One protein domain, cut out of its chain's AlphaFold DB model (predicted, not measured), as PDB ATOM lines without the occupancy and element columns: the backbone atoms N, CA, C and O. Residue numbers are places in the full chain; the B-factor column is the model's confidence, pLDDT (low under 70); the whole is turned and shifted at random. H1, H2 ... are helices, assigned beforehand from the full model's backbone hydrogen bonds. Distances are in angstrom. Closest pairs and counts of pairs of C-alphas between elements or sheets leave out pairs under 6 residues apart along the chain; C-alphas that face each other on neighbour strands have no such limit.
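Overview. This is residues 17 to 112 of the 113 residues of an uncharacterized protein of Gemmatimonadetes bacterium (UniProt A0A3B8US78). H2 and H3, the two longer helices, run lengthwise along the two sides of a loose, elongated body, with two extended stretches, residues 34 to 40 and 71 to 78, between them. The short H1 lies across one end, and loops of residues 41 to 50 and 81 to 90 make the other. The 96 printed residues hold H1, H2 and H3 in that order and no named strand; the class is all helix, with 41 residues in named elements, under half. The whole is loose, with a radius of gyration of the C-alphas of 15.5 A, and spans 47 by 28 by 18 A.

Along the chain. H2, residues 52 to 68, is 24.3 A long and begins at C-alpha 52 (267.100, 209.683, 196.761). H3, residues 95 to 110, is 22.0 A long and ends at C-alpha 110 (242.240, 219.344, 183.611). H1 is residues 21 to 28.

Arrangement. H2 is apart from H3 and from H1, and H1 and H3 are apart. Residues 34 to 35 pair with residues 71 to 72, parallel. In H1, H2 and H3 every O i to N i+4 pair is within hydrogen-bond range.

Size, cuts and confidence. The C-alphas farthest apart, those of Arg 30 and Pro 86, are 47.3 A apart. The printed part has no cut. Both links are long, 23 residues from H1 to H2 and 26 from H2 to H3. Residues 83 to 84 have pLDDT under 70.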
ATOM      1  N   ASP A  17     255.506 226.164 189.962       96.19
ATOM      2  CA  ASP A  17     255.838 226.796 191.246       96.19
ATOM      3  C   ASP A  17     256.817 227.975 191.118       96.19
ATOM      4  O   ASP A  17     257.070 228.686 192.087       96.19
ATOM      5  N   GLN A  18     257.358 228.203 189.919       96.12
ATOM      6  CA  GLN A  18     258.281 229.294 189.598       96.12
ATOM      7  C   GLN A  18     257.699 230.271 188.566       96.12
ATOM      8  O   GLN A  18     258.389 231.190 188.121       96.12
ATOM      9  N   LEU A  19     256.440 230.078 188.163       95.06
ATOM     10  CA  LEU A  19     255.756 230.877 187.154       95.06
ATOM     11  C   LEU A  19     254.529 231.577 187.737       95.06
ATOM     12  O   LEU A  19     253.818 231.045 188.582       95.06
ATOM     13  N   GLY A  20     254.228 232.767 187.218       95.62
ATOM     14  CA  GLY A  20     252.926 233.389 187.442       95.62
ATOM     15  C   GLY A  20     251.831 232.696 186.623       95.62
ATOM     16  O   GLY A  20     252.065 232.305 185.476       95.62
ATOM     17  N   TRP A  21     250.611 232.628 187.165       96.00
ATOM     18  CA  TRP A  21     249.464 231.983 186.512       96.00
ATOM     19  C   TRP A  21     249.184 232.444 185.062       96.00
ATOM     20  O   TRP A  21     248.844 231.587 184.244       96.00
ATOM     21  N   PRO A  22     249.405 233.717 184.642       96.50
ATOM     22  CA  PRO A  22     249.183 234.092 183.245       96.50
ATOM     23  C   PRO A  22     250.188 233.440 182.286       96.50
ATOM     24  O   PRO A  22     249.875 233.209 181.120       96.50
ATOM     25  N   ALA A  23     251.416 233.172 182.744       95.38
ATOM     26  CA  ALA A  23     252.420 232.475 181.943       95.38
ATOM     27  C   ALA A  23     252.070 230.991 181.787       95.38
ATOM     28  O   ALA A  23     252.233 230.451 180.696       95.38
ATOM     29  N   ILE A  24     251.528 230.379 182.843       96.06
ATOM     30  CA  ILE A  24     251.018 229.005 182.828       96.06
ATOM     31  C   ILE A  24     249.871 228.887 181.817       96.06
ATOM     32  O   ILE A  24     249.962 228.070 180.909       96.06
ATOM     33  N   GLY A  25     248.864 229.767 181.881       96.19
ATOM     34  CA  GLY A  25     247.740 229.745 180.934       96.19
ATOM     35  C   GLY A  25     248.170 229.904 179.469       96.19
ATOM     36  O   GLY A  25     247.675 229.202 178.592       96.19
ATOM     37  N   ARG A  26     249.160 230.766 179.188       95.69
ATOM     38  CA  ARG A  26     249.741 230.881 177.834       95.69
ATOM     39  C   ARG A  26     250.485 229.622 177.389       95.69
ATOM     40  O   ARG A  26     250.487 229.321 176.200       95.69
ATOM     41  N   ALA A  27     251.157 228.933 178.310       94.62
ATOM     42  CA  ALA A  27     251.866 227.697 178.004       94.62
ATOM     43  C   ALA A  27     250.885 226.548 177.723       94.62
ATOM     44  O   ALA A  27     251.045 225.894 176.697       94.62
ATOM     45  N   ILE A  28     249.838 226.392 178.544       95.88
ATOM     46  CA  ILE A  28     248.760 225.406 178.342       95.88
ATOM     47  C   ILE A  28     248.081 225.609 176.982       95.88
ATOM     48  O   ILE A  28     247.985 224.678 176.190       95.88
ATOM     49  N   ALA A  29     247.721 226.854 176.642       95.62
ATOM     50  CA  ALA A  29     247.099 227.176 175.353       95.62
ATOM     51  C   ALA A  29     247.968 226.815 174.130       95.62
ATOM     52  O   ALA A  29     247.457 226.710 173.014       95.62
ATOM     53  N   ARG A  30     249.285 226.657 174.315       94.44
ATOM     54  CA  ARG A  30     250.230 226.241 173.270       94.44
ATOM     55  C   ARG A  30     250.464 224.729 173.268       94.44
ATOM     56  O   ARG A  30     250.636 224.157 172.195       94.44
ATOM     57  N   ASP A  31     250.551 224.117 174.442       94.69
ATOM     58  CA  ASP A  31     250.803 222.691 174.637       94.69
ATOM     59  C   ASP A  31     250.184 222.239 175.974       94.69
ATOM     60  O   ASP A  31     250.712 222.603 177.029       94.69
ATOM     61  N   PRO A  32     249.096 221.446 175.952       94.88
ATOM     62  CA  PRO A  32     248.383 221.029 177.161       94.88
ATOM     63  C   PRO A  32     249.071 219.864 177.887       94.88
ATOM     64  O   PRO A  32     248.594 219.373 178.907       94.88
ATOM     65  N   ARG A  33     250.191 219.348 177.362       95.88
ATOM     66  CA  ARG A  33     250.922 218.276 178.042       95.88
ATOM     67  C   ARG A  33     251.482 218.791 179.364       95.88
ATOM     68  O   ARG A  33     251.940 219.927 179.470       95.88
ATOM     69  N   PHE A  34     251.514 217.907 180.354       96.06
ATOM     70  CA  PHE A  34     251.927 218.237 181.709       96.06
ATOM     71  C   PHE A  34     252.719 217.089 182.334       96.06
ATOM     72  O   PHE A  34     252.398 215.916 182.140       96.06
ATOM     73  N   ILE A  35     253.779 217.414 183.074       97.56
ATOM     74  CA  ILE A  35     254.627 216.428 183.751       97.56
ATOM     75  C   ILE A  35     254.377 216.494 185.256       97.56
ATOM     76  O   ILE A  35     254.658 217.506 185.898       97.56
ATOM     77  N   LEU A  36     253.946 215.375 185.837       97.88
ATOM     78  CA  LEU A  36     253.992 215.142 187.278       97.88
ATOM     79  C   LEU A  36     255.036 214.065 187.578       97.88
ATOM     80  O   LEU A  36     254.887 212.910 187.181       97.88
ATOM     81  N   ALA A  37     256.086 214.444 188.300       97.88
ATOM     82  CA  ALA A  37     257.052 213.500 188.842       97.88
ATOM     83  C   ALA A  37     256.567 212.967 190.192       97.88
ATOM     84  O   ALA A  37     256.077 213.738 191.018       97.88
ATOM     85  N   VAL A  38     256.749 211.669 190.436       97.19
ATOM     86  CA  VAL A  38     256.419 211.027 191.715       97.19
ATOM     87  C   VAL A  38     257.660 210.309 192.234       97.19
ATOM     88  O   VAL A  38     258.180 209.406 191.581       97.19
ATOM     89  N   GLY A  39     258.144 210.742 193.393       95.38
ATOM     90  CA  GLY A  39     259.216 210.096 194.141       95.38
ATOM     91  C   GLY A  39     258.682 209.227 195.281       95.38
ATOM     92  O   GLY A  39     257.499 208.888 195.339       95.38
ATOM     93  N   ALA A  40     259.567 208.876 196.210       94.50
ATOM     94  CA  ALA A  40     259.221 208.185 197.447       94.50
ATOM     95  C   ALA A  40     260.253 208.478 198.542       94.50
ATOM     96  O   ALA A  40     261.429 208.670 198.238       94.50
ATOM     97  N   MET A  41     259.809 208.476 199.801       94.19
ATOM     98  CA  MET A  41     260.670 208.569 200.982       94.19
ATOM     99  C   MET A  41     260.938 207.160 201.506       94.19
ATOM    100  O   MET A  41     260.143 206.625 202.280       94.19
ATOM    101  N   ASP A  42     262.025 206.546 201.046       93.62
ATOM    102  CA  ASP A  42     262.277 205.122 201.265       93.62
ATOM    103  C   ASP A  42     263.733 204.828 201.625       93.62
ATOM    104  O   ASP A  42     264.644 205.584 201.289       93.62
ATOM    105  N   GLN A  43     263.958 203.732 202.341       94.19
ATOM    106  CA  GLN A  43     265.297 203.302 202.709       94.19
ATOM    107  C   GLN A  43     266.071 202.830 201.473       94.19
ATOM    108  O   GLN A  43     265.556 202.122 200.608       94.19
ATOM    109  N   HIS A  44     267.354 203.178 201.425       93.25
ATOM    110  CA  HIS A  44     268.265 202.789 200.350       93.25
ATOM    111  C   HIS A  44     269.608 202.301 200.916       93.25
ATOM    112  O   HIS A  44     270.669 202.487 200.321       93.25
ATOM    113  N   GLY A  45     269.571 201.692 202.106       92.56
ATOM    114  CA  GLY A  45     270.755 201.384 202.902       92.56
ATOM    115  C   GLY A  45     271.416 202.624 203.529       92.56
ATOM    116  O   GLY A  45     270.940 203.747 203.377       92.56
ATOM    117  N   PRO A  46     272.544 202.447 204.240       94.25
ATOM    118  CA  PRO A  46     273.141 203.491 205.085       94.25
ATOM    119  C   PRO A  46     273.863 204.610 204.318       94.25
ATOM    120  O   PRO A  46     274.353 205.555 204.930       94.25
ATOM    121  N   HIS A  47     273.989 204.490 202.998       97.00
ATOM    122  CA  HIS A  47     274.818 205.365 202.170       97.00
ATOM    123  C   HIS A  47     274.004 206.384 201.364       97.00
ATOM    124  O   HIS A  47     274.568 207.362 200.877       97.00
ATOM    125  N   LEU A  48     272.693 206.170 201.218       96.88
ATOM    126  CA  LEU A  48     271.807 207.053 200.469       96.88
ATOM    127  C   LEU A  48     270.766 207.691 201.393       96.88
ATOM    128  O   LEU A  48     270.262 207.038 202.307       96.88
ATOM    129  N   PRO A  49     270.414 208.967 201.158       95.69
ATOM    130  CA  PRO A  49     269.329 209.607 201.882       95.69
ATOM    131  C   PRO A  49     267.981 209.003 201.478       95.69
ATOM    132  O   PRO A  49     267.796 208.588 200.334       95.69
ATOM    133  N   LEU A  50     266.999 209.075 202.380       95.12
ATOM    134  CA  LEU A  50     265.640 208.576 202.121       95.12
ATOM    135  C   LEU A  50     264.961 209.229 200.906       95.12
ATOM    136  O   LEU A  50     264.099 208.643 200.264       95.12
ATOM    137  N   GLY A  51     265.349 210.467 200.592       96.31
ATOM    138  CA  GLY A  51     264.819 211.234 199.467       96.31
ATOM    139  C   GLY A  51     265.517 210.973 198.130       96.31
ATOM    140  O   GLY A  51     265.309 211.753 197.202       96.31
ATOM    141  N   ALA A  52     266.365 209.943 198.003       96.88
ATOM    142  CA  ALA A  52     267.100 209.683 196.761       96.88
ATOM    143  C   ALA A  52     266.157 209.529 195.554       96.88
ATOM    144  O   ALA A  52     266.392 210.133 194.506       96.88
ATOM    145  N   ASN A  53     265.038 208.820 195.726       95.56
ATOM    146  CA  ASN A  53     264.011 208.689 194.691       95.56
ATOM    147  C   ASN A  53     263.398 210.040 194.294       95.56
ATOM    148  O   ASN A  53     263.195 210.297 193.109       95.56
ATOM    149  N   VAL A  54     263.119 210.914 195.269       97.56
ATOM    150  CA  VAL A  54     262.568 212.259 195.021       97.56
ATOM    151  C   VAL A  54     263.557 213.101 194.221       97.56
ATOM    152  O   VAL A  54     263.176 213.711 193.226       97.56
ATOM    153  N   LEU A  55     264.837 213.080 194.609       98.06
ATOM    154  CA  LEU A  55     265.901 213.794 193.905       98.06
ATOM    155  C   LEU A  55     266.009 213.327 192.448       98.06
ATOM    156  O   LEU A  55     266.050 214.150 191.537       98.06
ATOM    157  N   ILE A  56     266.051 212.014 192.216       98.00
ATOM    158  CA  ILE A  56     266.183 211.456 190.866       98.00
ATOM    159  C   ILE A  56     264.959 211.825 190.019       98.00
ATOM    160  O   ILE A  56     265.126 212.330 188.908       98.00
ATOM    161  N   ALA A  57     263.747 211.625 190.546       98.06
ATOM    162  CA  ALA A  57     262.508 211.937 189.840       98.06
ATOM    163  C   ALA A  57     262.430 213.423 189.451       98.06
ATOM    164  O   ALA A  57     262.120 213.736 188.301       98.06
ATOM    165  N   ASP A  58     262.791 214.324 190.369       98.00
ATOM    166  CA  ASP A  58     262.807 215.767 190.123       98.00
ATOM    167  C   ASP A  58     263.791 216.150 189.012       98.00
ATOM    168  O   ASP A  58     263.424 216.838 188.057       98.00
ATOM    169  N   ARG A  59     265.030 215.642 189.070       98.00
ATOM    170  CA  ARG A  59     266.057 215.967 188.066       98.00
ATOM    171  C   ARG A  59     265.737 215.399 186.692       98.00
ATOM    172  O   ARG A  59     265.966 216.081 185.693       98.00
ATOM    173  N   VAL A  60     265.181 214.190 186.625       98.19
ATOM    174  CA  VAL A  60     264.726 213.600 185.360       98.19
ATOM    175  C   VAL A  60     263.575 214.420 184.781       98.19
ATOM    176  O   VAL A  60     263.635 214.809 183.616       98.19
ATOM    177  N   ALA A  61     262.561 214.747 185.585       98.06
ATOM    178  CA  ALA A  61     261.417 215.528 185.126       98.06
ATOM    179  C   ALA A  61     261.812 216.939 184.683       98.06
ATOM    180  O   ALA A  61     261.350 217.398 183.640       98.06
ATOM    181  N   GLN A  62     262.712 217.602 185.413       97.12
ATOM    182  CA  GLN A  62     263.274 218.891 185.021       97.12
ATOM    183  C   GLN A  62     264.001 218.797 183.674       97.12
ATOM    184  O   GLN A  62     263.743 219.611 182.789       97.12
ATOM    185  N   ALA A  63     264.884 217.811 183.499       96.94
ATOM    186  CA  ALA A  63     265.643 217.644 182.262       96.94
ATOM    187  C   ALA A  63     264.731 217.344 181.062       96.94
ATOM    188  O   ALA A  63     264.917 217.916 179.986       96.94
ATOM    189  N   VAL A  64     263.722 216.484 181.245       97.25
ATOM    190  CA  VAL A  64     262.716 216.192 180.215       97.25
ATOM    191  C   VAL A  64     261.943 217.460 179.877       97.25
ATOM    192  O   VAL A  64     261.957 217.868 178.722       97.25
ATOM    193  N   SER A  65     261.352 218.114 180.879       97.00
ATOM    194  CA  SER A  65     260.566 219.346 180.751       97.00
ATOM    195  C   SER A  65     261.323 220.443 179.996       97.00
ATOM    196  O   SER A  65     260.799 220.991 179.030       97.00
ATOM    197  N   GLN A  66     262.589 220.691 180.346       95.06
ATOM    198  CA  GLN A  66     263.445 221.659 179.654       95.06
ATOM    199  C   GLN A  66     263.734 221.266 178.202       95.06
ATOM    200  O   GLN A  66     263.755 222.126 177.325       95.06
ATOM    201  N   ARG A  67     263.959 219.975 177.935       95.19
ATOM    202  CA  ARG A  67     264.269 219.481 176.588       95.19
ATOM    203  C   ARG A  67     263.074 219.567 175.643       95.19
ATOM    204  O   ARG A  67     263.266 219.821 174.457       95.19
ATOM    205  N   VAL A  68     261.869 219.306 176.144       94.31
ATOM    206  CA  VAL A  68     260.650 219.223 175.318       94.31
ATOM    207  C   VAL A  68     259.785 220.483 175.384       94.31
ATOM    208  O   VAL A  68     258.905 220.651 174.546       94.31
ATOM    209  N   GLY A  69     260.039 221.368 176.348       94.19
ATOM    210  CA  GLY A  69     259.302 222.614 176.539       94.19
ATOM    211  C   GLY A  69     257.909 222.442 177.147       94.19
ATOM    212  O   GLY A  69     256.999 223.174 176.770       94.19
ATOM    213  N   ILE A  70     257.741 221.470 178.049       95.75
ATOM    214  CA  ILE A  70     256.457 221.102 178.671       95.75
ATOM    215  C   ILE A  70     256.434 221.529 180.137       95.75
ATOM    216  O   ILE A  70     257.427 221.336 180.842       95.75
ATOM    217  N   LEU A  71     255.293 222.045 180.603       97.56
ATOM    218  CA  LEU A  71     255.064 222.397 182.004       97.56
ATOM    219  C   LEU A  71     255.230 221.195 182.947       97.56
ATOM    220  O   LEU A  71     254.863 220.066 182.620       97.56
ATOM    221  N   ARG A  72     255.749 221.448 184.149       97.75
ATOM    222  CA  ARG A  72     255.883 220.446 185.210       97.75
ATOM    223  C   ARG A  72     255.323 220.945 186.539       97.75
ATOM    224  O   ARG A  72     255.554 222.095 186.919       97.75
ATOM    225  N   ALA A  73     254.656 220.053 187.260       97.81
ATOM    226  CA  ALA A  73     254.321 220.231 188.668       97.81
ATOM    227  C   ALA A  73     255.564 220.103 189.566       97.81
ATOM    228  O   ALA A  73     256.569 219.502 189.159       97.81
ATOM    229  N   PRO A  74     255.485 220.593 190.817       97.19
ATOM    230  CA  PRO A  74     256.376 220.151 191.880       97.19
ATOM    231  C   PRO A  74     256.377 218.626 192.006       97.19
ATOM    232  O   PRO A  74     255.340 217.972 191.875       97.19
ATOM    233  N   THR A  75     257.546 218.056 192.289       98.00
ATOM    234  CA  THR A  75     257.700 216.609 192.457       98.00
ATOM    235  C   THR A  75     256.909 216.120 193.672       98.00
ATOM    236  O   THR A  75     257.128 216.563 194.803       98.00
ATOM    237  N   PHE A  76     256.010 215.158 193.461       97.56
ATOM    238  CA  PHE A  76     255.247 214.530 194.532       97.56
ATOM    239  C   PHE A  76     256.181 213.632 195.352       97.56
ATOM    240  O   PHE A  76     256.658 212.609 194.871       97.56
ATOM    241  N   SER A  77     256.483 214.026 196.588       96.44
ATOM    242  CA  SER A  77     257.601 213.434 197.341       96.44
ATOM    243  C   SER A  77     257.307 212.056 197.957       96.44
ATOM    244  O   SER A  77     258.236 211.361 198.359       96.44
ATOM    245  N   TYR A  78     256.039 211.635 198.029       95.50
ATOM    246  CA  TYR A  78     255.638 210.398 198.707       95.50
ATOM    247  C   TYR A  78     255.029 209.373 197.745       95.50
ATOM    248  O   TYR A  78     254.030 209.637 197.085       95.50
ATOM    249  N   GLY A  79     255.587 208.166 197.728       93.44
ATOM    250  CA  GLY A  79     255.071 207.040 196.953       93.44
ATOM    251  C   GLY A  79     254.224 206.085 197.795       93.44
ATOM    252  O   GLY A  79     253.826 206.390 198.923       93.44
ATOM    253  N   VAL A  80     253.975 204.893 197.246       92.62
ATOM    254  CA  VAL A  80     253.496 203.746 198.028       92.62
ATOM    255  C   VAL A  80     254.724 202.974 198.514       92.62
ATOM    256  O   VAL A  80     255.505 202.551 197.663       92.62
ATOM    257  N   PRO A  81     254.910 202.779 199.829       84.69
ATOM    258  CA  PRO A  81     256.049 202.022 200.334       84.69
ATOM    259  C   PRO A  81     255.956 200.566 199.860       84.69
ATOM    260  O   PRO A  81     254.869 199.979 199.850       84.69
ATOM    261  N   ILE A  82     257.090 200.003 199.435       73.31
ATOM    262  CA  ILE A  82     257.171 198.630 198.905       73.31
ATOM    263  C   ILE A  82     257.113 197.607 200.049       73.31
ATOM    264  O   ILE A  82     256.559 196.520 199.884       73.31
ATOM    265  N   SER A  83     257.598 197.981 201.230       64.31
ATOM    266  CA  SER A  83     257.675 197.129 202.409       64.31
ATOM    267  C   SER A  83     257.331 197.927 203.671       64.31
ATOM    268  O   SER A  83     257.592 199.124 203.775       64.31
ATOM    269  N   GLY A  84     256.690 197.272 204.641       69.25
ATOM    270  CA  GLY A  84     256.413 197.837 205.970       69.25
ATOM    271  C   GLY A  84     257.649 197.814 206.868       69.25
ATOM    272  O   GLY A  84     257.541 197.452 208.038       69.25
ATOM    273  N   ASP A  85     258.816 198.089 206.291       72.56
ATOM    274  CA  ASP A  85     260.095 197.863 206.944       72.56
ATOM    275  C   ASP A  85     260.299 198.827 208.124       72.56
ATOM    276  O   ASP A  85     259.847 199.973 208.086       72.56
ATOM    277  N   PRO A  86     261.016 198.403 209.179       87.56
ATOM    278  CA  PRO A  86     261.136 199.160 210.424       87.56
ATOM    279  C   PRO A  86     262.152 200.319 210.354       87.56
ATOM    280  O   PRO A  86     262.618 200.794 211.390       87.56
ATOM    281  N   PHE A  87     262.550 200.766 209.160       92.62
ATOM    282  CA  PHE A  87     263.596 201.776 209.009       92.62
ATOM    283  C   PHE A  87     263.068 203.174 209.335       92.62
ATOM    284  O   PHE A  87     262.162 203.691 208.679       92.62
ATOM    285  N   ALA A  88     263.676 203.812 210.336       93.19
ATOM    286  CA  ALA A  88     263.287 205.142 210.789       93.19
ATOM    287  C   ALA A  88     263.268 206.159 209.632       93.19
ATOM    288  O   ALA A  88     264.221 206.272 208.864       93.19
ATOM    289  N   GLY A  89     262.163 206.900 209.522       91.50
ATOM    290  CA  GLY A  89     261.943 207.922 208.496       91.50
ATOM    291  C   GLY A  89     261.384 207.405 207.165       91.50
ATOM    292  O   GLY A  89     260.824 208.206 206.418       91.50
ATOM    293  N   THR A  90     261.470 206.100 206.878       93.50
ATOM    294  CA  THR A  90     260.796 205.502 205.712       93.50
ATOM    295  C   THR A  90     259.292 205.625 205.891       93.50
ATOM    296  O   THR A  90     258.744 205.232 206.921       93.50
ATOM    297  N   THR A  91     258.612 206.218 204.913       92.50
ATOM    298  CA  THR A  91     257.171 206.448 204.999       92.50
ATOM    299  C   THR A  91     256.564 206.679 203.626       92.50
ATOM    300  O   THR A  91     257.225 207.077 202.667       92.50
ATOM    301  N   GLY A  92     255.260 206.477 203.525       93.50
ATOM    302  CA  GLY A  92     254.541 206.781 202.306       93.50
ATOM    303  C   GLY A  92     253.041 206.675 202.481       93.50
ATOM    304  O   GLY A  92     252.508 206.532 203.582       93.50
ATOM    305  N   LEU A  93     252.343 206.764 201.359       95.31
ATOM    306  CA  LEU A  93     250.895 206.757 201.325       95.31
ATOM    307  C   LEU A  93     250.373 205.350 201.062       95.31
ATOM    308  O   LEU A  93     250.953 204.553 200.323       95.31
ATOM    309  N   ARG A  94     249.183 205.054 201.591       95.00
ATOM    310  CA  ARG A  94     248.427 203.903 201.093       95.00
ATOM    311  C   ARG A  94     248.113 204.110 199.614       95.00
ATOM    312  O   ARG A  94     247.766 205.217 199.213       95.00
ATOM    313  N   ARG A  95     248.103 203.027 198.829       95.19
ATOM    314  CA  ARG A  95     247.778 203.059 197.387       95.19
ATOM    315  C   ARG A  95     246.505 203.856 197.074       95.19
ATOM    316  O   ARG A  95     246.521 204.712 196.201       95.19
ATOM    317  N   LYS A  96     245.424 203.626 197.830       97.25
ATOM    318  CA  LYS A  96     244.151 204.359 197.673       97.25
ATOM    319  C   LYS A  96     244.254 205.846 198.030       97.25
ATOM    320  O   LYS A  96     243.458 206.639 197.543       97.25
ATOM    321  N   THR A  97     245.166 206.224 198.919       97.19
ATOM    322  CA  THR A  97     245.399 207.627 199.280       97.19
ATOM    323  C   THR A  97     246.214 208.324 198.201       97.19
ATOM    324  O   THR A  97     245.788 209.376 197.749       97.19
ATOM    325  N   LEU A  98     247.303 207.707 197.722       96.88
ATOM    326  CA  LEU A  98     248.088 208.246 196.608       96.88
ATOM    327  C   LEU A  98     247.223 208.431 195.355       96.88
ATOM    328  O   LEU A  98     247.228 209.498 194.759       96.88
ATOM    329  N   HIS A  99     246.438 207.412 195.000       97.31
ATOM    330  CA  HIS A  99     245.533 207.472 193.853       97.31
ATOM    331  C   HIS A  99     244.524 208.619 193.968       97.31
ATOM    332  O   HIS A  99     244.342 209.367 193.016       97.31
ATOM    333  N   ARG A 100     243.896 208.789 195.142       98.19
ATOM    334  CA  ARG A 100     242.956 209.894 195.373       98.19
ATOM    335  C   ARG A 100     243.643 211.253 195.278       98.19
ATOM    336  O   ARG A 100     243.145 212.102 194.559       98.19
ATOM    337  N   ALA A 101     244.787 211.420 195.937       97.44
ATOM    338  CA  ALA A 101     245.524 212.680 195.926       97.44
ATOM    339  C   ALA A 101     245.949 213.083 194.507       97.44
ATOM    340  O   ALA A 101     245.734 214.218 194.108       97.44
ATOM    341  N   ILE A 102     246.509 212.154 193.725       97.31
ATOM    342  CA  ILE A 102     246.924 212.444 192.346       97.31
ATOM    343  C   ILE A 102     245.713 212.767 191.465       97.31
ATOM    344  O   ILE A 102     245.759 213.747 190.732       97.31
ATOM    345  N   ASN A 103     244.627 211.994 191.554       97.81
ATOM    346  CA  ASN A 103     243.436 212.258 190.743       97.81
ATOM    347  C   ASN A 103     242.755 213.583 191.104       97.81
ATOM    348  O   ASN A 103     242.205 214.228 190.223       97.81
ATOM    349  N   GLU A 104     242.779 213.992 192.373       98.19
ATOM    350  CA  GLU A 104     242.239 215.285 192.803       98.19
ATOM    351  C   GLU A 104     243.030 216.448 192.192       98.19
ATOM    352  O   GLU A 104     242.445 217.405 191.690       98.19
ATOM    353  N   LEU A 105     244.362 216.326 192.146       97.00
ATOM    354  CA  LEU A 105     245.221 217.292 191.461       97.00
ATOM    355  C   LEU A 105     244.994 217.289 189.945       97.00
ATOM    356  O   LEU A 105     244.892 218.354 189.346       97.00
ATOM    357  N   PHE A 106     244.899 216.107 189.330       96.44
ATOM    358  CA  PHE A 106     244.666 215.974 187.892       96.44
ATOM    359  C   PHE A 106     243.328 216.564 187.473       96.44
ATOM    360  O   PHE A 106     243.324 217.376 186.560       96.44
ATOM    361  N   ALA A 107     242.239 216.255 188.179       97.50
ATOM    362  CA  ALA A 107     240.934 216.843 187.894       97.50
ATOM    363  C   ALA A 107     240.993 218.380 187.946       97.50
ATOM    364  O   ALA A 107     240.524 219.051 187.034       97.50
ATOM    365  N   SER A 108     241.653 218.942 188.966       96.88
ATOM    366  CA  SER A 108     241.814 220.394 189.060       96.88
ATOM    367  C   SER A 108     242.693 220.978 187.951       96.88
ATOM    368  O   SER A 108     242.442 222.099 187.520       96.88
ATOM    369  N   TRP A 109     243.734 220.283 187.489       96.19
ATOM    370  CA  TRP A 109     244.547 220.759 186.365       96.19
ATOM    371  C   TRP A 109     243.817 220.633 185.027       96.19
ATOM    372  O   TRP A 109     243.900 221.566 184.239       96.19
ATOM    373  N   GLU A 110     243.059 219.558 184.811       95.81
ATOM    374  CA  GLU A 110     242.240 219.344 183.611       95.81
ATOM    375  C   GLU A 110     241.196 220.454 183.413       95.81
ATOM    376  O   GLU A 110     240.961 220.872 182.279       95.81
ATOM    377  N   ASP A 111     240.639 221.008 184.496       96.12
ATOM    378  CA  ASP A 111     239.719 222.156 184.439       96.12
ATOM    379  C   ASP A 111     240.358 223.429 183.834       96.12
ATOM    380  O   ASP A 111     239.647 224.351 183.427       96.12
ATOM    381  N   HIS A 112     241.693 223.500 183.756       94.50
ATOM    382  CA  HIS A 112     242.433 224.635 183.193       94.50
ATOM    383  C   HIS A 112     242.868 224.439 181.727       94.50
ATOM    384  O   HIS A 112     243.419 225.383 181.143       94.50
TER     385      HIS A 112